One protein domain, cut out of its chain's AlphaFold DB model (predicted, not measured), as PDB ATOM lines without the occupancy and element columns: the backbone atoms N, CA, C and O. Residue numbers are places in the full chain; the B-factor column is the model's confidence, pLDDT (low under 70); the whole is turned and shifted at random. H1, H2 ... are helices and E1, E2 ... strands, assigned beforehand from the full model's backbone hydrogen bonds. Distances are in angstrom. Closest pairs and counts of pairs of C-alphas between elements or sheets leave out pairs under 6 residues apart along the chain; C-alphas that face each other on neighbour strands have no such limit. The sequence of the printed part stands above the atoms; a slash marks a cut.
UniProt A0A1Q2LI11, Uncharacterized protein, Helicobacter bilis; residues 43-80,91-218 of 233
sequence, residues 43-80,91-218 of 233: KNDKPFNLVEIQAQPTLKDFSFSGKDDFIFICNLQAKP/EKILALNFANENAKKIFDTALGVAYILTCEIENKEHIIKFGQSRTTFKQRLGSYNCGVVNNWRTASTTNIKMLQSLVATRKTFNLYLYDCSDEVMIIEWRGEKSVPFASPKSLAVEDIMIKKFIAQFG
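What this domain is: This is residues 43 to 80 and 91 to 218 of the 233 residues of an uncharacterized protein of Helicobacter bilis (UniProt A0A1Q2LI11). A strongly twisted sheet of five strands has helices over both faces: the long helix H6 runs along E3 and E4 on one face, and H3, H4 and H5 follow one another round the other, in three layers with the sheet between. The short helices H1 and H2 are at its margins, and the long link from E5 to H6 makes a narrow arm whose tip, residues 188 to 193, sticks out. The printed part has 166 residues, with six named helices and five named strands in the order H1 H2 E1 E2 H3 E3 E4 H4 H5 E5 H6. The sheet runs E2 E1 E5 E3 E4, all antiparallel, and the class is mixed, helices and strands. The whole is compact, with a radius of gyration of the C-alphas of 16.4 A and spans of 55 by 40 by 33 A.

How they stand to each other: H1, residues 50 to 54, is on the sheet over E3, residues 113 to 121, at a height of 8.9 A. The C-alphas of Leu 50 and Thr 169 are 6.1 A apart, the closest of H1 and H5, residues 157 to 169, which are close but not clearly touching. H2, residues 65 to 69, is on the sheet at a height of 9.8 A and only just over E3, on which 3 of its 5 C-alphas fall. E1, residues 71 to 79, and E2, residues 92 to 96, are antiparallel neighbours, with N 94 and O 77 at 2.8 A. E1 is also antiparallel to E5, residues 173 to 179, with N 73 and O 175 at 2.8 A. H3, residues 101 to 109, is over E5 at a height of 7.6 A, and its closest C-alphas to E1 are those of Ala 103 and Ile 73, 4.9 A apart. E3 and E4, residues 124 to 133, form a hairpin, with N 115 and O 131 at 2.7 A; E5 and E3 are antiparallel, with N 176 and O 116 at 2.9 A. H4, residues 137 to 144, stands at the sheet's level and touches H3 at a steep tilt of 58 degrees, the same way, closest at the C-alphas of Phe 137 and Phe 107, 5.2 A apart. H5 touches H4 with residues 158 to 163 alone, about perpendicular at 89 degrees, closest at the C-alphas of Asn 159 and Tyr 144, 4.4 A apart. E4, H4, H5 and E5 make a split strand-helix-strand unit, two strands running the same way with E3 between them, and its crossover is right-handed. H6, residues 201 to 217, runs along the strands over E3 and E4 at a height of 9.4 A, with the C-alphas of Ser 202 and Ala 114, its closest to E3, 5.0 A apart. In H1, H3, H4, H5 and H6 every O i to N i+4 pair is within hydrogen-bond range; in H2 it is 0 of 1, with 2 of 2 O i to N i+3 pairs within range.

Where its parts are: H1 begins at C-alpha 50 (-27.255, 33.950, -35.371). From first to last C-alpha E1 measures 24.5 A, E2 12.4 A, E3 25.8 A, E4 26.4 A and E5 19.1 A. H3 measures 11.8 A, H4 10.2 A, H5 17.7 A and H6 24.4 A. H6 ends at C-alpha 217 (-31.439, 21.219, -49.260), and Gly 191 in the arm has its C-alpha at (16.481, 10.572, -56.150).

The domain as a whole: The two C-alphas farthest apart are those of Glu 122 and Gly 191, 57.8 A. Residues 81 to 90 are not printed, and C-alphas 80 and 91 are 4.5 A apart across this cut. The links H4 to H5 and E5 to H6 are long, and in the latter residues 184 to 185 pair antiparallel with residues 197 to 198. The mean pLDDT of the printed part is 95.4, and no printed residue is under 70.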
ATOM      1  N   LYS A  43     -19.449  38.777 -49.677       78.31
ATOM      2  CA  LYS A  43     -19.985  37.646 -48.891       78.31
ATOM      3  C   LYS A  43     -18.892  36.727 -48.317       78.31
ATOM      4  O   LYS A  43     -19.183  35.933 -47.417       78.31
ATOM      5  N   ASN A  44     -17.670  36.800 -48.861       77.50
ATOM      6  CA  ASN A  44     -16.520  36.018 -48.417       77.50
ATOM      7  C   ASN A  44     -15.849  36.516 -47.150       77.50
ATOM      8  O   ASN A  44     -15.241  35.694 -46.481       77.50
ATOM      9  N   ASP A  45     -15.941  37.801 -46.827       79.50
ATOM     10  CA  ASP A  45     -15.332  38.377 -45.623       79.50
ATOM     11  C   ASP A  45     -16.374  38.953 -44.654       79.50
ATOM     12  O   ASP A  45     -16.059  39.153 -43.482       79.50
ATOM     13  N   LYS A  46     -17.633  39.114 -45.088       89.31
ATOM     14  CA  LYS A  46     -18.757  39.424 -44.201       89.31
ATOM     15  C   LYS A  46     -18.973  38.288 -43.183       89.31
ATOM     16  O   LYS A  46     -19.293  37.163 -43.596       89.31
ATOM     17  N   PRO A  47     -18.838  38.559 -41.870       93.06
ATOM     18  CA  PRO A  47     -19.157  37.577 -40.845       93.06
ATOM     19  C   PRO A  47     -20.663  37.299 -40.810       93.06
ATOM     20  O   PRO A  47     -21.458  38.205 -41.062       93.06
ATOM     21  N   PHE A  48     -21.042  36.062 -40.501       93.69
ATOM     22  CA  PHE A  48     -22.445  35.675 -40.358       93.69
ATOM     23  C   PHE A  48     -22.948  35.846 -38.919       93.69
ATOM     24  O   PHE A  48     -22.164  35.785 -37.966       93.69
ATOM     25  N   ASN A  49     -24.258  36.044 -38.763       93.19
ATOM     26  CA  ASN A  49     -24.930  36.205 -37.469       93.19
ATOM     27  C   ASN A  49     -25.755  34.968 -37.053       93.19
ATOM     28  O   ASN A  49     -25.758  33.938 -37.728       93.19
ATOM     29  N   LEU A  50     -26.446  35.054 -35.908       94.56
ATOM     30  CA  LEU A  50     -27.255  33.950 -35.371       94.56
ATOM     31  C   LEU A  50     -28.452  33.594 -36.260       94.56
ATOM     32  O   LEU A  50     -28.755  32.413 -36.405       94.56
ATOM     33  N   VAL A  51     -29.087  34.588 -36.888       94.31
ATOM     34  CA  VAL A  51     -30.229  34.375 -37.792       94.31
ATOM     35  C   VAL A  51     -29.796  33.551 -39.004       94.31
ATOM     36  O   VAL A  51     -30.469  32.599 -39.391       94.31
ATOM     37  N   GLU A  52     -28.631  33.870 -39.572       94.75
ATOM     38  CA  GLU A  52     -28.055  33.113 -40.685       94.75
ATOM     39  C   GLU A  52     -27.691  31.673 -40.291       94.75
ATOM     40  O   GLU A  52     -27.833  30.776 -41.123       94.75
ATOM     41  N   ILE A  53     -27.267  31.434 -39.041       96.31
ATOM     42  CA  ILE A  53     -27.042  30.077 -38.511       96.31
ATOM     43  C   ILE A  53     -28.361  29.316 -38.382       96.31
ATOM     44  O   ILE A  53     -28.454  28.192 -38.866       96.31
ATOM     45  N   GLN A  54     -29.379  29.912 -37.757       96.50
ATOM     46  CA  GLN A  54     -30.680  29.267 -37.540       96.50
ATOM     47  C   GLN A  54     -31.383  28.907 -38.857       96.50
ATOM     48  O   GLN A  54     -32.154  27.950 -38.906       96.50
ATOM     49  N   ALA A  55     -31.093  29.644 -39.932       96.06
ATOM     50  CA  ALA A  55     -31.586  29.351 -41.274       96.06
ATOM     51  C   ALA A  55     -30.876  28.163 -41.956       96.06
ATOM     52  O   ALA A  55     -31.331  27.714 -43.009       96.06
ATOM     53  N   GLN A  56     -29.759  27.660 -41.414       97.12
ATOM     54  CA  GLN A  56     -29.074  26.501 -41.989       97.12
ATOM     55  C   GLN A  56     -29.801  25.189 -41.663       97.12
ATOM     56  O   GLN A  56     -30.319  25.026 -40.556       97.12
ATOM     57  N   PRO A  57     -29.777  24.206 -42.578       97.69
ATOM     58  CA  PRO A  57     -30.167  22.834 -42.281       97.69
ATOM     59  C   PRO A  57     -29.441  22.245 -41.065       97.69
ATOM     60  O   PRO A  57     -28.286  22.581 -40.779       97.69
ATOM     61  N   THR A  58     -30.111  21.334 -40.358       98.38
ATOM     62  CA  THR A  58     -29.537  20.672 -39.182       98.38
ATOM     63  C   THR A  58     -28.736  19.427 -39.559       98.38
ATOM     64  O   THR A  58     -28.979  18.797 -40.590       98.38
ATOM     65  N   LEU A  59     -27.794  19.035 -38.697       98.12
ATOM     66  CA  LEU A  59     -27.034  17.793 -38.852       98.12
ATOM     67  C   LEU A  59     -27.941  16.558 -38.793       98.12
ATOM     68  O   LEU A  59     -27.704  15.584 -39.505       98.12
ATOM     69  N   LYS A  60     -29.000  16.621 -37.978       97.69
ATOM     70  CA  LYS A  60     -30.004  15.560 -37.858       97.69
ATOM     71  C   LYS A  60     -30.785  15.360 -39.157       97.69
ATOM     72  O   LYS A  60     -31.045  14.220 -39.529       97.69
ATOM     73  N   ASP A  61     -31.149  16.448 -39.832       97.88
ATOM     74  CA  ASP A  61     -31.961  16.385 -41.050       97.88
ATOM     75  C   ASP A  61     -31.138  15.994 -42.283       97.88
ATOM     76  O   ASP A  61     -31.702  15.558 -43.285       97.88
ATOM     77  N   PHE A  62     -29.810  16.138 -42.248       98.38
ATOM     78  CA  PHE A  62     -28.949  15.757 -43.366       98.38
ATOM     79  C   PHE A  62     -28.880  14.231 -43.493       98.38
ATOM     80  O   PHE A  62     -28.324  13.561 -42.634       98.38
ATOM     81  N   SER A  63     -29.441  13.652 -44.558       98.00
ATOM     82  CA  SER A  63     -29.687  12.203 -44.631       98.00
ATOM     83  C   SER A  63     -28.543  11.407 -45.259       98.00
ATOM     84  O   SER A  63     -28.618  10.182 -45.342       98.00
ATOM     85  N   PHE A  64     -27.499  12.071 -45.759       98.31
ATOM     86  CA  PHE A  64     -26.364  11.384 -46.363       98.31
ATOM     87  C   PHE A  64     -25.526  10.679 -45.289       98.31
ATOM     88  O   PHE A  64     -24.938  11.335 -44.432       98.31
ATOM     89  N   SER A  65     -25.433   9.351 -45.375       97.56
ATOM     90  CA  SER A  65     -24.773   8.504 -44.370       97.56
ATOM     91  C   SER A  65     -23.281   8.784 -44.196       97.56
ATOM     92  O   SER A  65     -22.737   8.510 -43.137       97.56
ATOM     93  N   GLY A  66     -22.610   9.387 -45.185       96.81
ATOM     94  CA  GLY A  66     -21.197   9.760 -45.052       96.81
ATOM     95  C   GLY A  66     -20.923  10.749 -43.910       96.81
ATOM     96  O   GLY A  66     -19.787  10.865 -43.470       96.81
ATOM     97  N   LYS A  67     -21.945  11.440 -43.378       97.38
ATOM     98  CA  LYS A  67     -21.795  12.256 -42.161       97.38
ATOM     99  C   LYS A  67     -21.458  11.418 -40.921       97.38
ATOM    100  O   LYS A  67     -20.869  11.954 -39.990       97.38
ATOM    101  N   ASP A  68     -21.834  10.139 -40.909       97.88
ATOM    102  CA  ASP A  68     -21.671   9.245 -39.760       97.88
ATOM    103  C   ASP A  68     -20.217   8.755 -39.611       97.88
ATOM    104  O   ASP A  68     -19.826   8.317 -38.532       97.88
ATOM    105  N   ASP A  69     -19.390   8.919 -40.651       97.50
ATOM    106  CA  ASP A  69     -17.944   8.664 -40.598       97.50
ATOM    107  C   ASP A  69     -17.182   9.753 -39.813       97.50
ATOM    108  O   ASP A  69     -16.018   9.576 -39.446       97.50
ATOM    109  N   PHE A  70     -17.816  10.901 -39.552       98.44
ATOM    110  CA  PHE A  70     -17.198  12.016 -38.844       98.44
ATOM    111  C   PHE A  70     -17.413  11.886 -37.339       98.44
ATOM    112  O   PHE A  70     -18.536  11.927 -36.837       98.44
ATOM    113  N   ILE A  71     -16.317  11.821 -36.593       97.94
ATOM    114  CA  ILE A  71     -16.361  11.718 -35.136       97.94
ATOM    115  C   ILE A  71     -16.326  13.102 -34.494       97.94
ATOM    116  O   ILE A  71     -15.589  13.983 -34.941       97.94
ATOM    117  N   PHE A  72     -17.088  13.297 -33.417       98.62
ATOM    118  CA  PHE A  72     -16.982  14.510 -32.608       98.62
ATOM    119  C   PHE A  72     -15.593  14.591 -31.962       98.62
ATOM    120  O   PHE A  72     -15.133  13.637 -31.330       98.62
ATOM    121  N   ILE A  73     -14.933  15.738 -32.110       98.69
ATOM    122  CA  ILE A  73     -13.575  15.960 -31.615       98.69
ATOM    123  C   ILE A  73     -13.559  16.862 -30.396       98.69
ATOM    124  O   ILE A  73     -13.014  16.482 -29.361       98.69
ATOM    125  N   CYS A  74     -14.080  18.078 -30.539       98.75
ATOM    126  CA  CYS A  74     -14.018  19.102 -29.508       98.75
ATOM    127  C   CYS A  74     -14.993  20.243 -29.802       98.75
ATOM    128  O   CYS A  74     -15.565  20.351 -30.892       98.75
ATOM    129  N   ASN A  75     -15.137  21.132 -28.826       98.69
ATOM    130  CA  ASN A  75     -15.796  22.411 -29.011       98.69
ATOM    131  C   ASN A  75     -14.792  23.481 -29.469       98.69
ATOM    132  O   ASN A  75     -13.646  23.527 -29.019       98.69
ATOM    133  N   LEU A  76     -15.242  24.395 -30.323       98.75
ATOM    134  CA  LEU A  76     -14.517  25.580 -30.758       98.75
ATOM    135  C   LEU A  76     -15.230  26.835 -30.251       98.75
ATOM    136  O   LEU A  76     -16.427  27.009 -30.477       98.75
ATOM    137  N   GLN A  77     -14.489  27.733 -29.603       98.06
ATOM    138  CA  GLN A  77     -15.030  28.986 -29.070       98.06
ATOM    139  C   GLN A  77     -14.078  30.150 -29.345       98.06
ATOM    140  O   GLN A  77     -12.865  30.023 -29.177       98.06
ATOM    141  N   ALA A  78     -14.613  31.301 -29.758       97.38
ATOM    142  CA  ALA A  78     -13.810  32.506 -29.931       97.38
ATOM    143  C   ALA A  78     -13.592  33.236 -28.603       97.38
ATOM    144  O   ALA A  78     -14.543  33.627 -27.926       97.38
ATOM    145  N   LYS A  79     -12.326  33.519 -28.299       97.62
ATOM    146  CA  LYS A  79     -11.943  34.576 -27.374       97.62
ATOM    147  C   LYS A  79     -11.994  35.928 -28.112       97.62
ATOM    148  O   LYS A  79     -11.405  36.014 -29.194       97.62
ATOM    149  N   PRO A  80     -12.681  36.957 -27.578       97.31
ATOM    150  CA  PRO A  80     -12.704  38.299 -28.163       97.31
ATOM    151  C   PRO A  80     -11.328  38.968 -28.142       97.31
ATOM    152  O   PRO A  80     -10.460  38.606 -27.345       97.31
ATOM    153  N   GLU A  91      -8.223  38.550 -30.889       97.00
ATOM    154  CA  GLU A  91      -9.203  37.486 -30.929       97.00
ATOM    155  C   GLU A  91      -8.597  36.173 -31.448       97.00
ATOM    156  O   GLU A  91      -7.656  36.156 -32.248       97.00
ATOM    157  N   LYS A  92      -9.136  35.049 -30.975       97.81
ATOM    158  CA  LYS A  92      -8.651  33.715 -31.342       97.81
ATOM    159  C   LYS A  92      -9.712  32.655 -31.071       97.81
ATOM    160  O   LYS A  92     -10.322  32.659 -30.009       97.81
ATOM    161  N   ILE A  93      -9.877  31.696 -31.972       98.50
ATOM    162  CA  ILE A  93     -10.616  30.455 -31.729       98.50
ATOM    163  C   ILE A  93      -9.744  29.500 -30.908       98.50
ATOM    164  O   ILE A  93      -8.596  29.203 -31.262       98.50
ATOM    165  N   LEU A  94     -10.322  28.998 -29.825       98.44
ATOM    166  CA  LEU A  94      -9.763  27.984 -28.945       98.44
ATOM    167  C   LEU A  94     -10.470  26.650 -29.188       98.44
ATOM    168  O   LEU A  94     -11.679  26.632 -29.399       98.44
ATOM    169  N   ALA A  95      -9.711  25.557 -29.135       98.44
ATOM    170  CA  ALA A  95     -10.251  24.205 -29.067       98.44
ATOM    171  C   ALA A  95     -10.334  23.784 -27.596       98.44
ATOM    172  O   ALA A  95      -9.325  23.819 -26.889       98.44
ATOM    173  N   LEU A  96     -11.532  23.429 -27.148       98.19
ATOM    174  CA  LEU A  96     -11.893  23.150 -25.759       98.19
ATOM    175  C   LEU A  96     -12.686  21.841 -25.693       98.19
ATOM    176  O   LEU A  96     -13.248  21.417 -26.697       98.19
ATOM    177  N   ASN A  97     -12.774  21.228 -24.511       98.06
ATOM    178  CA  ASN A  97     -13.634  20.062 -24.259       98.06
ATOM    179  C   ASN A  97     -13.448  18.936 -25.293       98.06
ATOM    180  O   ASN A  97     -14.389  18.529 -25.975       98.06
ATOM    181  N   PHE A  98     -12.211  18.466 -25.462       98.62
ATOM    182  CA  PHE A  98     -11.955  17.313 -26.323       98.62
ATOM    183  C   PHE A  98     -12.730  16.093 -25.822       98.62
ATOM    184  O   PHE A  98     -12.737  15.820 -24.624       98.62
ATOM    185  N   ALA A  99     -13.346  15.350 -26.743       98.25
ATOM    186  CA  ALA A  99     -14.175  14.193 -26.413       98.25
ATOM    187  C   ALA A  99     -13.395  13.117 -25.638       98.25
ATOM    188  O   ALA A  99     -13.933  12.474 -24.742       98.25
ATOM    189  N   ASN A 100     -12.127  12.909 -26.008       97.94
ATOM    190  CA  ASN A 100     -11.168  12.018 -25.356       97.94
ATOM    191  C   ASN A 100      -9.749  12.254 -25.919       97.94
ATOM    192  O   ASN A 100      -9.549  13.034 -26.855       97.94
ATOM    193  N   GLU A 101      -8.756  11.543 -25.381       97.81
ATOM    194  CA  GLU A 101      -7.360  11.627 -25.838       97.81
ATOM    195  C   GLU A 101      -7.171  11.215 -27.305       97.81
ATOM    196  O   GLU A 101      -6.342  11.795 -28.008       97.81
ATOM    197  N   ASN A 102      -7.960  10.262 -27.812       96.50
ATOM    198  CA  ASN A 102      -7.883   9.865 -29.217       96.50
ATOM    199  C   ASN A 102      -8.374  10.985 -30.148       96.50
ATOM    200  O   ASN A 102      -7.716  11.299 -31.137       96.50
ATOM    201  N   ALA A 103      -9.473  11.656 -29.796       98.00
ATOM    202  CA  ALA A 103      -9.958  12.830 -30.516       98.00
ATOM    203  C   ALA A 103      -8.908  13.953 -30.540       98.00
ATOM    204  O   ALA A 103      -8.645  14.555 -31.585       98.00
ATOM    205  N   LYS A 104      -8.249  14.199 -29.401       98.19
ATOM    206  CA  LYS A 104      -7.149  15.163 -29.320       98.19
ATOM    207  C   LYS A 104      -5.960  14.754 -30.195       98.19
ATOM    208  O   LYS A 104      -5.388  15.604 -30.877       98.19
ATOM    209  N   LYS A 105      -5.610  13.465 -30.222       97.44
ATOM    210  CA  LYS A 105      -4.560  12.931 -31.097       97.44
ATOM    211  C   LYS A 105      -4.886  13.184 -32.569       97.44
ATOM    212  O   LYS A 105      -4.063  13.774 -33.258       97.44
ATOM    213  N   ILE A 106      -6.093  12.846 -33.029       96.81
ATOM    214  CA  ILE A 106      -6.531  13.096 -34.415       96.81
ATOM    215  C   ILE A 106      -6.429  14.590 -34.752       96.81
ATOM    216  O   ILE A 106      -5.820  14.962 -35.753       96.81
ATOM    217  N   PHE A 107      -6.927  15.466 -33.878       98.25
ATOM    218  CA  PHE A 107      -6.822  16.920 -34.047       98.25
ATOM    219  C   PHE A 107      -5.374  17.417 -34.214       98.25
ATOM    220  O   PHE A 107      -5.099  18.287 -35.051       98.25
ATOM    221  N   ASP A 108      -4.459  16.895 -33.393       98.00
ATOM    222  CA  ASP A 108      -3.068  17.336 -33.338       98.00
ATOM    223  C   ASP A 108      -2.205  16.728 -34.456       98.00
ATOM    224  O   ASP A 108      -1.291  17.413 -34.926       98.00
ATOM    225  N   THR A 109      -2.471  15.483 -34.877       95.75
ATOM    226  CA  THR A 109      -1.522  14.683 -35.674       95.75
ATOM    227  C   THR A 109      -2.045  14.151 -37.007       95.75
ATOM    228  O   THR A 109      -1.213  13.840 -37.854       95.75
ATOM    229  N   ALA A 110      -3.360  14.024 -37.225       94.75
ATOM    230  CA  ALA A 110      -3.882  13.439 -38.464       94.75
ATOM    231  C   ALA A 110      -3.552  14.327 -39.675       94.75
ATOM    232  O   ALA A 110      -3.958  15.492 -39.741       94.75
ATOM    233  N   LEU A 111      -2.780  13.792 -40.623       94.00
ATOM    234  CA  LEU A 111      -2.333  14.512 -41.810       94.00
ATOM    235  C   LEU A 111      -3.309  14.277 -42.967       94.00
ATOM    236  O   LEU A 111      -3.225  13.265 -43.653       94.00
ATOM    237  N   GLY A 112      -4.204  15.236 -43.197       93.94
ATOM    238  CA  GLY A 112      -5.302  15.072 -44.148       93.94
ATOM    239  C   GLY A 112      -6.596  14.753 -43.414       93.94
ATOM    240  O   GLY A 112      -6.814  13.622 -43.002       93.94
ATOM    241  N   VAL A 113      -7.466  15.748 -43.256       96.69
ATOM    242  CA  VAL A 113      -8.763  15.580 -42.588       96.69
ATOM    243  C   VAL A 113      -9.862  16.267 -43.376       96.69
ATOM    244  O   VAL A 113      -9.664  17.373 -43.887       96.69
ATOM    245  N   ALA A 114     -11.033  15.643 -43.436       97.81
ATOM    246  CA  ALA A 114     -12.277  16.343 -43.730       97.81
ATOM    247  C   ALA A 114     -12.960  16.712 -42.407       97.81
ATOM    248  O   ALA A 114     -12.779  16.034 -41.397       97.81
ATOM    249  N   TYR A 115     -13.736  17.793 -42.384       98.50
ATOM    250  CA  TYR A 115     -14.417  18.250 -41.180       98.50
ATOM    251  C   TYR A 115     -15.818  18.795 -41.426       98.50
ATOM    252  O   TYR A 115     -16.101  19.388 -42.470       98.50
ATOM    253  N   ILE A 116     -16.654  18.655 -40.399       98.62
ATOM    254  CA  ILE A 116     -17.938  19.339 -40.257       98.62
ATOM    255  C   ILE A 116     -17.798  20.324 -39.097       98.62
ATOM    256  O   ILE A 116     -17.357  19.955 -38.009       98.62
ATOM    257  N   LEU A 117     -18.166  21.579 -39.337       98.62
ATOM    258  CA  LEU A 117     -18.429  22.539 -38.271       98.62
ATOM    259  C   LEU A 117     -19.930  22.730 -38.154       98.62
ATOM    260  O   LEU A 117     -20.597  23.061 -39.141       98.62
ATOM    261  N   THR A 118     -20.432  22.580 -36.942       98.56
ATOM    262  CA  THR A 118     -21.831  22.818 -36.602       98.56
ATOM    263  C   THR A 118     -21.927  23.812 -35.447       98.56
ATOM    264  O   THR A 118     -20.938  24.100 -34.769       98.56
ATOM    265  N   CYS A 119     -23.110  24.378 -35.239       98.31
ATOM    266  CA  CYS A 119     -23.410  25.243 -34.104       98.31
ATOM    267  C   CYS A 119     -24.781  24.871 -33.549       98.31
ATOM    268  O   CYS A 119     -25.758  24.825 -34.297       98.31
ATOM    269  N   GLU A 120     -24.867  24.644 -32.242       96.62
ATOM    270  CA  GLU A 120     -26.134  24.341 -31.584       96.62
ATOM    271  C   GLU A 120     -26.846  25.627 -31.147       96.62
ATOM    272  O   GLU A 120     -26.279  26.473 -30.448       96.62
ATOM    273  N   ILE A 121     -28.097  25.790 -31.578       94.44
ATOM    274  CA  ILE A 121     -28.986  26.882 -31.173       94.44
ATOM    275  C   ILE A 121     -30.356  26.270 -30.881       94.44
ATOM    276  O   ILE A 121     -30.888  25.542 -31.708       94.44
ATOM    277  N   GLU A 122     -30.922  26.547 -29.701       92.12
ATOM    278  CA  GLU A 122     -32.260  26.059 -29.313       92.12
ATOM    279  C   GLU A 122     -32.417  24.530 -29.473       92.12
ATOM    280  O   GLU A 122     -33.428  24.038 -29.975       92.12
ATOM    281  N   ASN A 123     -31.395  23.770 -29.053       93.25
ATOM    282  CA  ASN A 123     -31.311  22.304 -29.162       93.25
ATOM    283  C   ASN A 123     -31.348  21.763 -30.605       93.25
ATOM    284  O   ASN A 123     -31.685  20.599 -30.839       93.25
ATOM    285  N   LYS A 124     -31.027  22.606 -31.590       97.31
ATOM    286  CA  LYS A 124     -30.852  22.222 -32.991       97.31
ATOM    287  C   LYS A 124     -29.413  22.468 -33.403       97.31
ATOM    288  O   LYS A 124     -28.903  23.582 -33.318       97.31
ATOM    289  N   GLU A 125     -28.758  21.414 -33.863       98.12
ATOM    290  CA  GLU A 125     -27.382  21.478 -34.337       98.12
ATOM    291  C   GLU A 125     -27.349  21.809 -35.831       98.12
ATOM    292  O   GLU A 125     -27.624  20.958 -36.676       98.12
ATOM    293  N   HIS A 126     -27.034  23.058 -36.159       98.44
ATOM    294  CA  HIS A 126     -27.037  23.585 -37.521       98.44
ATOM    295  C   HIS A 126     -25.688  23.372 -38.209       98.44
ATOM    296  O   HIS A 126     -24.640  23.669 -37.631       98.44
ATOM    297  N   ILE A 127     -25.693  22.897 -39.458       98.38
ATOM    298  CA  ILE A 127     -24.473  22.714 -40.255       98.38
ATOM    299  C   ILE A 127     -23.989  24.073 -40.764       98.38
ATOM    300  O   ILE A 127     -24.690  24.770 -41.491       98.38
ATOM    301  N   ILE A 128     -22.751  24.433 -40.431       97.62
ATOM    302  CA  ILE A 128     -22.144  25.711 -40.826       97.62
ATOM    303  C   ILE A 128     -21.223  25.536 -42.023       97.62
ATOM    304  O   ILE A 128     -21.193  26.368 -42.938       97.62
ATOM    305  N   LYS A 129     -20.398  24.488 -41.975       96.69
ATOM    306  CA  LYS A 129     -19.316  24.294 -42.929       96.69
ATOM    307  C   LYS A 129     -18.955  22.828 -43.082       96.69
ATOM    308  O   LYS A 129     -18.699  22.157 -42.088       96.69
ATOM    309  N   PHE A 130     -18.779  22.410 -44.328       97.94
ATOM    310  CA  PHE A 130     -17.888  21.306 -44.668       97.94
ATOM    311  C   PHE A 130     -16.538  21.869 -45.090       97.94
ATOM    312  O   PHE A 130     -16.452  22.935 -45.713       97.94
ATOM    313  N   GLY A 131     -15.462  21.192 -44.733       96.50
ATOM    314  CA  GLY A 131     -14.157  21.580 -45.225       96.50
ATOM    315  C   GLY A 131     -13.138  20.471 -45.146       96.50
ATOM    316  O   GLY A 131     -13.386  19.428 -44.556       96.50
ATOM    317  N   GLN A 132     -11.971  20.728 -45.716       96.19
ATOM    318  CA  GLN A 132     -10.815  19.854 -45.566       96.19
ATOM    319  C   GLN A 132      -9.558  20.625 -45.186       96.19
ATOM    320  O   GLN A 132      -9.485  21.859 -45.285       96.19
ATOM    321  N   SER A 133      -8.573  19.873 -44.718       95.62
ATOM    322  CA  SER A 133      -7.206  20.328 -44.552       95.62
ATOM    323  C   SER A 133      -6.248  19.235 -45.004       95.62
ATOM    324  O   SER A 133      -6.315  18.114 -44.511       95.62
ATOM    325  N   ARG A 134      -5.299  19.589 -45.878       93.69
ATOM    326  CA  ARG A 134      -4.148  18.738 -46.236       93.69
ATOM    327  C   ARG A 134      -3.110  18.647 -45.113       93.69
ATOM    328  O   ARG A 134      -2.173  17.864 -45.196       93.69
ATOM    329  N   THR A 135      -3.250  19.491 -44.096       94.75
ATOM    330  CA  THR A 135      -2.451  19.481 -42.872       94.75
ATOM    331  C   THR A 135      -3.302  19.066 -41.673       94.75
ATOM    332  O   THR A 135      -4.507  18.853 -41.818       94.75
ATOM    333  N   THR A 136      -2.717  19.006 -40.474       96.56
ATOM    334  CA  THR A 136      -3.482  18.710 -39.253       96.56
ATOM    335  C   THR A 136      -4.529  19.782 -38.961       96.56
ATOM    336  O   THR A 136      -4.355  20.962 -39.302       96.56
ATOM    337  N   PHE A 137      -5.624  19.409 -38.290       98.12
ATOM    338  CA  PHE A 137      -6.647  20.400 -37.956       98.12
ATOM    339  C   PHE A 137      -6.106  21.469 -36.999       98.12
ATOM    340  O   PHE A 137      -6.466  22.635 -37.128       98.12
ATOM    341  N   LYS A 138      -5.164  21.133 -36.106       98.44
ATOM    342  CA  LYS A 138      -4.441  22.123 -35.291       98.44
ATOM    343  C   LYS A 138      -3.823  23.239 -36.140       98.44
ATOM    344  O   LYS A 138      -3.969  24.420 -35.817       98.44
ATOM    345  N   GLN A 139      -3.152  22.883 -37.236       97.94
ATOM    346  CA  GLN A 139      -2.574  23.861 -38.159       97.94
ATOM    347  C   GLN A 139      -3.664  24.619 -38.926       97.94
ATOM    348  O   GLN A 139      -3.561  25.837 -39.091       97.94
ATOM    349  N   ARG A 140      -4.754  23.945 -39.320       97.88
ATOM    350  CA  ARG A 140      -5.916  24.602 -39.939       97.88
ATOM    351  C   ARG A 140      -6.568  25.631 -39.013       97.88
ATOM    352  O   ARG A 140      -6.881  26.730 -39.467       97.88
ATOM    353  N   LEU A 141      -6.711  25.319 -37.726       98.31
ATOM    354  CA  LEU A 141      -7.199  26.237 -36.699       98.31
ATOM    355  C   LEU A 141      -6.236  27.413 -36.504       98.31
ATOM    356  O   LEU A 141      -6.670  28.554 -36.374       98.31
ATOM    357  N   GLY A 142      -4.925  27.157 -36.546       98.00
ATOM    358  CA  GLY A 142      -3.902  28.204 -36.605       98.00
ATOM    359  C   GLY A 142      -4.110  29.153 -37.789       98.00
ATOM    360  O   GLY A 142      -4.096  30.366 -37.606       98.00
ATOM    361  N   SER A 143      -4.401  28.611 -38.976       97.31
ATOM    362  CA  SER A 143      -4.724  29.401 -40.170       97.31
ATOM    363  C   SER A 143      -6.001  30.227 -39.989       97.31
ATOM    364  O   SER A 143      -5.995  31.420 -40.289       97.31
ATOM    365  N   TYR A 144      -7.077  29.647 -39.442       97.56
ATOM    366  CA  TYR A 144      -8.287  30.409 -39.106       97.56
ATOM    367  C   TYR A 144      -7.988  31.574 -38.161       97.56
ATOM    368  O   TYR A 144      -8.451  32.687 -38.395       97.56
ATOM    369  N   ASN A 145      -7.124  31.356 -37.172       98.19
ATOM    370  CA  ASN A 145      -6.680  32.382 -36.231       98.19
ATOM    371  C   ASN A 145      -5.804  33.484 -36.849       98.19
ATOM    372  O   ASN A 145      -5.552  34.488 -36.192       98.19
ATOM    373  N   CYS A 146      -5.369  33.361 -38.105       96.31
ATOM    374  CA  CYS A 146      -4.781  34.485 -38.835       96.31
ATOM    375  C   CYS A 146      -5.832  35.503 -39.300       96.31
ATOM    376  O   CYS A 146      -5.453  36.618 -39.652       96.31
ATOM    377  N   GLY A 147      -7.122  35.144 -39.298       95.06
ATOM    378  CA  GLY A 147      -8.249  35.979 -39.725       95.06
ATOM    379  C   GLY A 147      -8.606  37.120 -38.773       95.06
ATOM    380  O   GLY A 147      -9.759  37.542 -38.755       95.06
ATOM    381  N   VAL A 148      -7.662  37.579 -37.946       95.81
ATOM    382  CA  VAL A 148      -7.862  38.684 -36.996       95.81
ATOM    383  C   VAL A 148      -8.152  39.981 -37.741       95.81
ATOM    384  O   VAL A 148      -7.644  40.189 -38.843       95.81
ATOM    385  N   VAL A 149      -8.903  40.898 -37.134       93.56
ATOM    386  CA  VAL A 149      -9.280  42.184 -37.740       93.56
ATOM    387  C   VAL A 149      -8.061  43.027 -38.119       93.56
ATOM    388  O   VAL A 149      -8.087  43.752 -39.108       93.56
ATOM    389  N   ASN A 150      -6.940  42.871 -37.405       92.75
ATOM    390  CA  ASN A 150      -5.668  43.505 -37.762       92.75
ATOM    391  C   ASN A 150      -5.118  43.039 -39.125       92.75
ATOM    392  O   ASN A 150      -4.377  43.771 -39.768       92.75
ATOM    393  N   ASN A 151      -5.469  41.829 -39.555       92.69
ATOM    394  CA  ASN A 151      -4.984  41.205 -40.782       92.69
ATOM    395  C   ASN A 151      -6.048  41.217 -41.888       92.69
ATOM    396  O   ASN A 151      -5.927  40.467 -42.851       92.69
ATOM    397  N   TRP A 152      -7.087  42.053 -41.784       89.81
ATOM    398  CA  TRP A 152      -8.225  42.033 -42.712       89.81
ATOM    399  C   TRP A 152      -7.823  42.120 -44.195       89.81
ATOM    400  O   TRP A 152      -8.460  41.525 -45.055       89.81
ATOM    401  N   ARG A 153      -6.744  42.850 -44.513       86.06
ATOM    402  CA  ARG A 153      -6.250  43.014 -45.892       86.06
ATOM    403  C   ARG A 153      -5.274  41.926 -46.353       86.06
ATOM    404  O   ARG A 153      -4.975  41.862 -47.539       86.06
ATOM    405  N   THR A 154      -4.752  41.107 -45.441       88.56
ATOM    406  CA  THR A 154      -3.670  40.143 -45.717       88.56
ATOM    407  C   THR A 154      -4.057  38.691 -45.444       88.56
ATOM    408  O   THR A 154      -3.448  37.777 -46.000       88.56
ATOM    409  N   ALA A 155      -5.066  38.449 -44.608       89.50
ATOM    410  CA  ALA A 155      -5.605  37.123 -44.353       89.50
ATOM    411  C   ALA A 155      -6.532  36.667 -45.489       89.50
ATOM    412  O   ALA A 155      -7.144  37.474 -46.187       89.50
ATOM    413  N   SER A 156      -6.682  35.349 -45.647       89.69
ATOM    414  CA  SER A 156      -7.692  34.819 -46.565       89.69
ATOM    415  C   SER A 156      -9.097  35.194 -46.086       89.69
ATOM    416  O   SER A 156      -9.387  35.157 -44.886       89.69
ATOM    417  N   THR A 157      -9.986  35.496 -47.029       90.44
ATOM    418  CA  THR A 157     -11.385  35.841 -46.741       90.44
ATOM    419  C   THR A 157     -12.090  34.734 -45.956       90.44
ATOM    420  O   THR A 157     -12.767  35.018 -44.977       90.44
ATOM    421  N   THR A 158     -11.824  33.460 -46.267       91.25
ATOM    422  CA  THR A 158     -12.318  32.311 -45.487       91.25
ATOM    423  C   THR A 158     -11.876  32.361 -44.024       91.25
ATOM    424  O   THR A 158     -12.673  32.064 -43.136       91.25
ATOM    425  N   ASN A 159     -10.620  32.723 -43.743       94.50
ATOM    426  CA  ASN A 159     -10.134  32.800 -42.365       94.50
ATOM    427  C   ASN A 159     -10.762  33.972 -41.611       94.50
ATOM    428  O   ASN A 159     -11.162  33.792 -40.462       94.50
ATOM    429  N   ILE A 160     -10.905  35.124 -42.274       94.38
ATOM    430  CA  ILE A 160     -11.636  36.279 -41.741       94.38
ATOM    431  C   ILE A 160     -13.071  35.866 -41.421       94.38
ATOM    432  O   ILE A 160     -13.487  35.961 -40.274       94.38
ATOM    433  N   LYS A 161     -13.802  35.306 -42.389       94.19
ATOM    434  CA  LYS A 161     -15.187  34.884 -42.182       94.19
ATOM    435  C   LYS A 161     -15.318  33.921 -41.014       94.19
ATOM    436  O   LYS A 161     -16.179  34.135 -40.170       94.19
ATOM    437  N   MET A 162     -14.472  32.896 -40.922       96.19
ATOM    438  CA  MET A 162     -14.570  31.929 -39.829       96.19
ATOM    439  C   MET A 162     -14.285  32.562 -38.465       96.19
ATOM    440  O   MET A 162     -15.144  32.497 -37.588       96.19
ATOM    441  N   LEU A 163     -13.131  33.212 -38.275       97.25
ATOM    442  CA  LEU A 163     -12.792  33.806 -36.976       97.25
ATOM    443  C   LEU A 163     -13.801  34.882 -36.576       97.25
ATOM    444  O   LEU A 163     -14.310  34.867 -35.456       97.25
ATOM    445  N   GLN A 164     -14.137  35.774 -37.504       96.62
ATOM    446  CA  GLN A 164     -14.981  36.923 -37.208       96.62
ATOM    447  C   GLN A 164     -16.448  36.545 -37.012       96.62
ATOM    448  O   GLN A 164     -17.141  37.234 -36.272       96.62
ATOM    449  N   SER A 165     -16.921  35.432 -37.584       96.81
ATOM    450  CA  SER A 165     -18.280  34.943 -37.310       96.81
ATOM    451  C   SER A 165     -18.374  34.242 -35.957       96.81
ATOM    452  O   SER A 165     -19.352  34.433 -35.236       96.81
ATOM    453  N   LEU A 166     -17.346  33.485 -35.546       97.44
ATOM    454  CA  LEU A 166     -17.291  32.935 -34.183       97.44
ATOM    455  C   LEU A 166     -17.190  34.063 -33.143       97.44
ATOM    456  O   LEU A 166     -17.788  33.985 -32.071       97.44
ATOM    457  N   VAL A 167     -16.480  35.143 -33.480       96.81
ATOM    458  CA  VAL A 167     -16.439  36.367 -32.675       96.81
ATOM    459  C   VAL A 167     -17.810  37.038 -32.603       96.81
ATOM    460  O   VAL A 167     -18.295  37.295 -31.505       96.81
ATOM    461  N   ALA A 168     -18.448  37.290 -33.748       96.19
ATOM    462  CA  ALA A 168     -19.744  37.957 -33.814       96.19
ATOM    463  C   ALA A 168     -20.816  37.187 -33.036       96.19
ATOM    464  O   ALA A 168     -21.577  37.766 -32.274       96.19
ATOM    465  N   THR A 169     -20.863  35.867 -33.187       96.25
ATOM    466  CA  THR A 169     -21.932  35.045 -32.604       96.25
ATOM    467  C   THR A 169     -21.699  34.705 -31.136       96.25
ATOM    468  O   THR A 169     -22.666  34.437 -30.424       96.25
ATOM    469  N   ARG A 170     -20.436  34.680 -30.680       95.62
ATOM    470  CA  ARG A 170     -20.019  34.186 -29.349       95.62
ATOM    471  C   ARG A 170     -20.551  32.785 -29.020       95.62
ATOM    472  O   ARG A 170     -20.608  32.407 -27.852       95.62
ATOM    473  N   LYS A 171     -20.939  32.010 -30.036       96.38
ATOM    474  CA  LYS A 171     -21.444  30.648 -29.864       96.38
ATOM    475  C   LYS A 171     -20.309  29.639 -29.840       96.38
ATOM    476  O   LYS A 171     -19.213  29.880 -30.348       96.38
ATOM    477  N   THR A 172     -20.620  28.498 -29.246       97.06
ATOM    478  CA  THR A 172     -19.785  27.306 -29.280       97.06
ATOM    479  C   THR A 172     -20.100  26.520 -30.543       97.06
ATOM    480  O   THR A 172     -21.263  26.267 -30.848       97.06
ATOM    481  N   PHE A 173     -19.057  26.144 -31.271       98.50
ATOM    482  CA  PHE A 173     -19.163  25.330 -32.474       98.50
ATOM    483  C   PHE A 173     -18.657  23.930 -32.159       98.50
ATOM    484  O   PHE A 173     -17.664  23.785 -31.447       98.50
ATOM    485  N   ASN A 174     -19.295  22.903 -32.701       98.81
ATOM    486  CA  ASN A 174     -18.791  21.541 -32.592       98.81
ATOM    487  C   ASN A 174     -17.920  21.239 -33.810       98.81
ATOM    488  O   ASN A 174     -18.251  21.604 -34.943       98.81
ATOM    489  N   LEU A 175     -16.781  20.599 -33.561       98.88
ATOM    490  CA  LEU A 175     -15.891  20.107 -34.598       98.88
ATOM    491  C   LEU A 175     -16.037  18.597 -34.712       98.88
ATOM    492  O   LEU A 175     -15.743  17.878 -33.758       98.88
ATOM    493  N   TYR A 176     -16.381  18.137 -35.910       98.88
ATOM    494  CA  TYR A 176     -16.317  16.729 -36.274       98.88
ATOM    495  C   TYR A 176     -15.236  16.522 -37.326       98.88
ATOM    496  O   TYR A 176     -15.153  17.311 -38.269       98.88
ATOM    497  N   LEU A 177     -14.419  15.478 -37.182       98.56
ATOM    498  CA  LEU A 177     -13.359  15.134 -38.133       98.56
ATOM    499  C   LEU A 177     -13.564  13.730 -38.693       98.56
ATOM    500  O   LEU A 177     -13.888  12.804 -37.955       98.56
ATOM    501  N   TYR A 178     -13.296  13.588 -39.985       97.69
ATOM    502  CA  TYR A 178     -13.013  12.312 -40.625       97.69
ATOM    503  C   TYR A 178     -11.518  12.265 -40.955       97.69
ATOM    504  O   TYR A 178     -10.991  13.163 -41.626       97.69
ATOM    505  N   ASP A 179     -10.829  11.258 -40.416       95.50
ATOM    506  CA  ASP A 179      -9.392  11.062 -40.604       95.50
ATOM    507  C   ASP A 179      -9.124  10.432 -41.980       95.50
ATOM    508  O   ASP A 179      -9.527   9.301 -42.246       95.50
ATOM    509  N   CYS A 180      -8.449  11.177 -42.859       94.06
ATOM    510  CA  CYS A 180      -8.064  10.726 -44.197       94.06
ATOM    511  C   CYS A 180      -6.560  10.413 -44.297       94.06
ATOM    512  O   CYS A 180      -6.013  10.411 -45.401       94.06
ATOM    513  N   SER A 181      -5.873  10.237 -43.163       88.38
ATOM    514  CA  SER A 181      -4.422  10.026 -43.112       88.38
ATOM    515  C   SER A 181      -3.980   8.577 -43.344       88.38
ATOM    516  O   SER A 181      -2.787   8.283 -43.282       88.38
ATOM    517  N   ASP A 182      -4.915   7.681 -43.662       82.56
ATOM    518  CA  ASP A 182      -4.651   6.286 -44.025       82.56
ATOM    519  C   ASP A 182      -3.817   6.145 -45.310       82.56
ATOM    520  O   ASP A 182      -3.120   5.148 -45.493       82.56
ATOM    521  N   GLU A 183      -3.804   7.175 -46.155       75.31
ATOM    522  CA  GLU A 183      -3.011   7.231 -47.379       75.31
ATOM    523  C   GLU A 183      -2.145   8.500 -47.379       75.31
ATOM    524  O   GLU A 183      -2.550   9.559 -47.861       75.31
ATOM    525  N   VAL A 184      -0.932   8.427 -46.823       86.25
ATOM    526  CA  VAL A 184       0.065   9.498 -46.988       86.25
ATOM    527  C   VAL A 184       0.922   9.241 -48.225       86.25
ATOM    528  O   VAL A 184       1.368   8.125 -48.479       86.25
ATOM    529  N   MET A 185       1.175  10.288 -49.002       89.31
ATOM    530  CA  MET A 185       1.988  10.229 -50.211       89.31
ATOM    531  C   MET A 185       3.409  10.700 -49.913       89.31
ATOM    532  O   MET A 185       3.613  11.808 -49.413       89.31
ATOM    533  N   ILE A 186       4.395   9.879 -50.266       91.81
ATOM    534  CA  ILE A 186       5.808  10.260 -50.313       91.81
ATOM    535  C   ILE A 186       6.235  10.146 -51.772       91.81
ATOM    536  O   ILE A 186       6.147   9.072 -52.363       91.81
ATOM    537  N   ILE A 187       6.656  11.261 -52.362       92.75
ATOM    538  CA  ILE A 187       7.057  11.327 -53.766       92.75
ATOM    539  C   ILE A 187       8.578  11.277 -53.824       92.75
ATOM    540  O   ILE A 187       9.246  12.044 -53.134       92.75
ATOM    541  N   GLU A 188       9.117  10.402 -54.666       95.31
ATOM    542  CA  GLU A 188      10.528  10.434 -55.035       95.31
ATOM    543  C   GLU A 188      10.688  11.165 -56.369       95.31
ATOM    544  O   GLU A 188      10.079  10.794 -57.375       95.31
ATOM    545  N   TRP A 189      11.493  12.224 -56.384       94.38
ATOM    546  CA  TRP A 189      11.772  12.999 -57.585       94.38
ATOM    547  C   TRP A 189      13.271  13.239 -57.714       94.38
ATOM    548  O   TRP A 189      13.886  13.877 -56.865       94.38
ATOM    549  N   ARG A 190      13.863  12.717 -58.798       94.69
ATOM    550  CA  ARG A 190      15.311  12.799 -59.075       94.69
ATOM    551  C   ARG A 190      16.192  12.270 -57.928       94.69
ATOM    552  O   ARG A 190      17.255  12.821 -57.677       94.69
ATOM    553  N   GLY A 191      15.755  11.201 -57.261       94.38
ATOM    554  CA  GLY A 191      16.481  10.572 -56.150       94.38
ATOM    555  C   GLY A 191      16.245  11.218 -54.781       94.38
ATOM    556  O   GLY A 191      16.737  10.702 -53.784       94.38
ATOM    557  N   GLU A 192      15.464  12.300 -54.711       95.50
ATOM    558  CA  GLU A 192      15.098  12.958 -53.455       95.50
ATOM    559  C   GLU A 192      13.674  12.581 -53.037       95.50
ATOM    560  O   GLU A 192      12.744  12.630 -53.847       95.50
ATOM    561  N   LYS A 193      13.485  12.230 -51.759       96.25
ATOM    562  CA  LYS A 193      12.168  11.902 -51.189       96.25
ATOM    563  C   LYS A 193      11.529  13.126 -50.552       96.25
ATOM    564  O   LYS A 193      12.167  13.858 -49.798       96.25
ATOM    565  N   SER A 194      10.242  13.323 -50.804       92.94
ATOM    566  CA  SER A 194       9.471  14.368 -50.144       92.94
ATOM    567  C   SER A 194       9.197  14.051 -48.673       92.94
ATOM    568  O   SER A 194       9.267  12.906 -48.227       92.94
ATOM    569  N   VAL A 195       8.774  15.070 -47.924       92.06
ATOM    570  CA  VAL A 195       8.028  14.846 -46.677       92.06
ATOM    571  C   VAL A 195       6.691  14.142 -46.972       92.06
ATOM    572  O   VAL A 195       6.222  14.201 -48.116       92.06
ATOM    573  N   PRO A 196       6.052  13.500 -45.977       91.94
ATOM    574  CA  PRO A 196       4.707  12.965 -46.144       91.94
ATOM    575  C   PRO A 196       3.708  14.073 -46.498       91.94
ATOM    576  O   PRO A 196       3.641  15.102 -45.823       91.94
ATOM    577  N   PHE A 197       2.914  13.844 -47.537       91.88
ATOM    578  CA  PHE A 197       1.783  14.682 -47.923       91.88
ATOM    579  C   PHE A 197       0.469  13.936 -47.697       91.88
ATOM    580  O   PHE A 197       0.398  12.729 -47.910       91.88
ATOM    581  N   ALA A 198      -0.592  14.649 -47.320       92.12
ATOM    582  CA  ALA A 198      -1.938  14.074 -47.323       92.12
ATOM    583  C   ALA A 198      -2.353  13.666 -48.746       92.12
ATOM    584  O   ALA A 198      -2.118  14.427 -49.694       92.12
ATOM    585  N   SER A 199      -3.020  12.518 -48.896       90.00
ATOM    586  CA  SER A 199      -3.676  12.165 -50.157       90.00
ATOM    587  C   SER A 199      -4.806  13.147 -50.510       90.00
ATOM    588  O   SER A 199      -5.322  13.888 -49.659       90.00
ATOM    589  N   PRO A 200      -5.268  13.142 -51.775       92.44
ATOM    590  CA  PRO A 200      -6.454  13.885 -52.191       92.44
ATOM    591  C   PRO A 200      -7.769  13.419 -51.541       92.44
ATOM    592  O   PRO A 200      -8.797  14.051 -51.778       92.44
ATOM    593  N   LYS A 201      -7.778  12.354 -50.724       93.94
ATOM    594  CA  LYS A 201      -8.992  11.768 -50.132       93.94
ATOM    595  C   LYS A 201      -9.846  12.799 -49.390       93.94
ATOM    596  O   LYS A 201     -11.051  12.871 -49.607       93.94
ATOM    597  N   SER A 202      -9.232  13.662 -48.578       95.06
ATOM    598  CA  SER A 202      -9.952  14.719 -47.846       95.06
ATOM    599  C   SER A 202     -10.658  15.736 -48.761       95.06
ATOM    600  O   SER A 202     -11.750  16.194 -48.428       95.06
ATOM    601  N   LEU A 203     -10.091  16.039 -49.938       94.25
ATOM    602  CA  LEU A 203     -10.730  16.887 -50.957       94.25
ATOM    603  C   LEU A 203     -11.965  16.209 -51.548       94.25
ATOM    604  O   LEU A 203     -13.005  16.847 -51.683       94.25
ATOM    605  N   ALA A 204     -11.850  14.921 -51.882       94.94
ATOM    606  CA  ALA A 204     -12.961  14.151 -52.431       94.94
ATOM    607  C   ALA A 204     -14.113  14.031 -51.422       94.94
ATOM    608  O   ALA A 204     -15.274  14.198 -51.788       94.94
ATOM    609  N   VAL A 205     -13.792  13.808 -50.143       96.56
ATOM    610  CA  VAL A 205     -14.791  13.754 -49.069       96.56
ATOM    611  C   VAL A 205     -15.513  15.097 -48.917       96.56
ATOM    612  O   VAL A 205     -16.741  15.109 -48.900       96.56
ATOM    613  N   GLU A 206     -14.797  16.229 -48.857       96.62
ATOM    614  CA  GLU A 206     -15.436  17.558 -48.800       96.62
ATOM    615  C   GLU A 206     -16.378  17.781 -49.995       96.62
ATOM    616  O   GLU A 206     -17.524  18.192 -49.802       96.62
ATOM    617  N   ASP A 207     -15.920  17.488 -51.214       95.94
ATOM    618  CA  ASP A 207     -16.705  17.662 -52.440       95.94
ATOM    619  C   ASP A 207     -18.000  16.835 -52.420       95.94
ATOM    620  O   ASP A 207     -19.085  17.370 -52.665       95.94
ATOM    621  N   ILE A 208     -17.913  15.552 -52.050       97.06
ATOM    622  CA  ILE A 208     -19.082  14.673 -51.929       97.06
ATOM    623  C   ILE A 208     -20.059  15.220 -50.881       97.06
ATOM    624  O   ILE A 208     -21.255  15.318 -51.163       97.06
ATOM    625  N   MET A 209     -19.568  15.613 -49.701       97.94
ATOM    626  CA  MET A 209     -20.406  16.145 -48.620       97.94
ATOM    627  C   MET A 209     -21.154  17.410 -49.056       97.94
ATOM    628  O   MET A 209     -22.365  17.508 -48.858       97.94
ATOM    629  N   ILE A 210     -20.468  18.346 -49.720       96.44
ATOM    630  CA  ILE A 210     -21.078  19.576 -50.240       96.44
ATOM    631  C   ILE A 210     -22.119  19.260 -51.318       96.44
ATOM    632  O   ILE A 210     -23.240  19.767 -51.245       96.44
ATOM    633  N   LYS A 211     -21.793  18.406 -52.298       95.88
ATOM    634  CA  LYS A 211     -22.725  18.030 -53.376       95.88
ATOM    635  C   LYS A 211     -23.982  17.368 -52.830       95.88
ATOM    636  O   LYS A 211     -25.082  17.701 -53.264       95.88
ATOM    637  N   LYS A 212     -23.837  16.461 -51.861       97.81
ATOM    638  CA  LYS A 212     -24.971  15.790 -51.215       97.81
ATOM    639  C   LYS A 212     -25.822  16.761 -50.404       97.81
ATOM    640  O   LYS A 212     -27.042  16.701 -50.495       97.81
ATOM    641  N   PHE A 213     -25.198  17.690 -49.682       97.06
ATOM    642  CA  PHE A 213     -25.913  18.726 -48.942       97.06
ATOM    643  C   PHE A 213     -26.727  19.643 -49.863       97.06
ATOM    644  O   PHE A 213     -27.916  19.850 -49.631       97.06
ATOM    645  N   ILE A 214     -26.120  20.139 -50.949       96.00
ATOM    646  CA  ILE A 214     -26.806  20.990 -51.934       96.00
ATOM    647  C   ILE A 214     -27.937  20.220 -52.619       96.00
ATOM    648  O   ILE A 214     -29.026  20.761 -52.775       96.00
ATOM    649  N   ALA A 215     -27.704  18.963 -53.005       97.06
ATOM    650  CA  ALA A 215     -28.727  18.134 -53.638       97.06
ATOM    651  C   ALA A 215     -29.949  17.924 -52.731       97.06
ATOM    652  O   ALA A 215     -31.069  17.871 -53.231       97.06
ATOM    653  N   GLN A 216     -29.744  17.820 -51.416       98.19
ATOM    654  CA  GLN A 216     -30.830  17.612 -50.463       98.19
ATOM    655  C   GLN A 216     -31.569  18.908 -50.098       98.19
ATOM    656  O   GLN A 216     -32.794  18.912 -50.038       98.19
ATOM    657  N   PHE A 217     -30.848  20.001 -49.831       96.81
ATOM    658  CA  PHE A 217     -31.439  21.219 -49.260       96.81
ATOM    659  C   PHE A 217     -31.574  22.383 -50.247       96.81
ATOM    660  O   PHE A 217     -32.139  23.417 -49.899       96.81
ATOM    661  N   GLY A 218     -31.029  22.264 -51.460       94.88
ATOM    662  CA  GLY A 218     -31.044  23.326 -52.474       94.88
ATOM    663  C   GLY A 218     -30.195  24.555 -52.121       94.88
ATOM    664  O   GLY A 218     -30.215  25.547 -52.846       94.88
TER     665      GLY A 218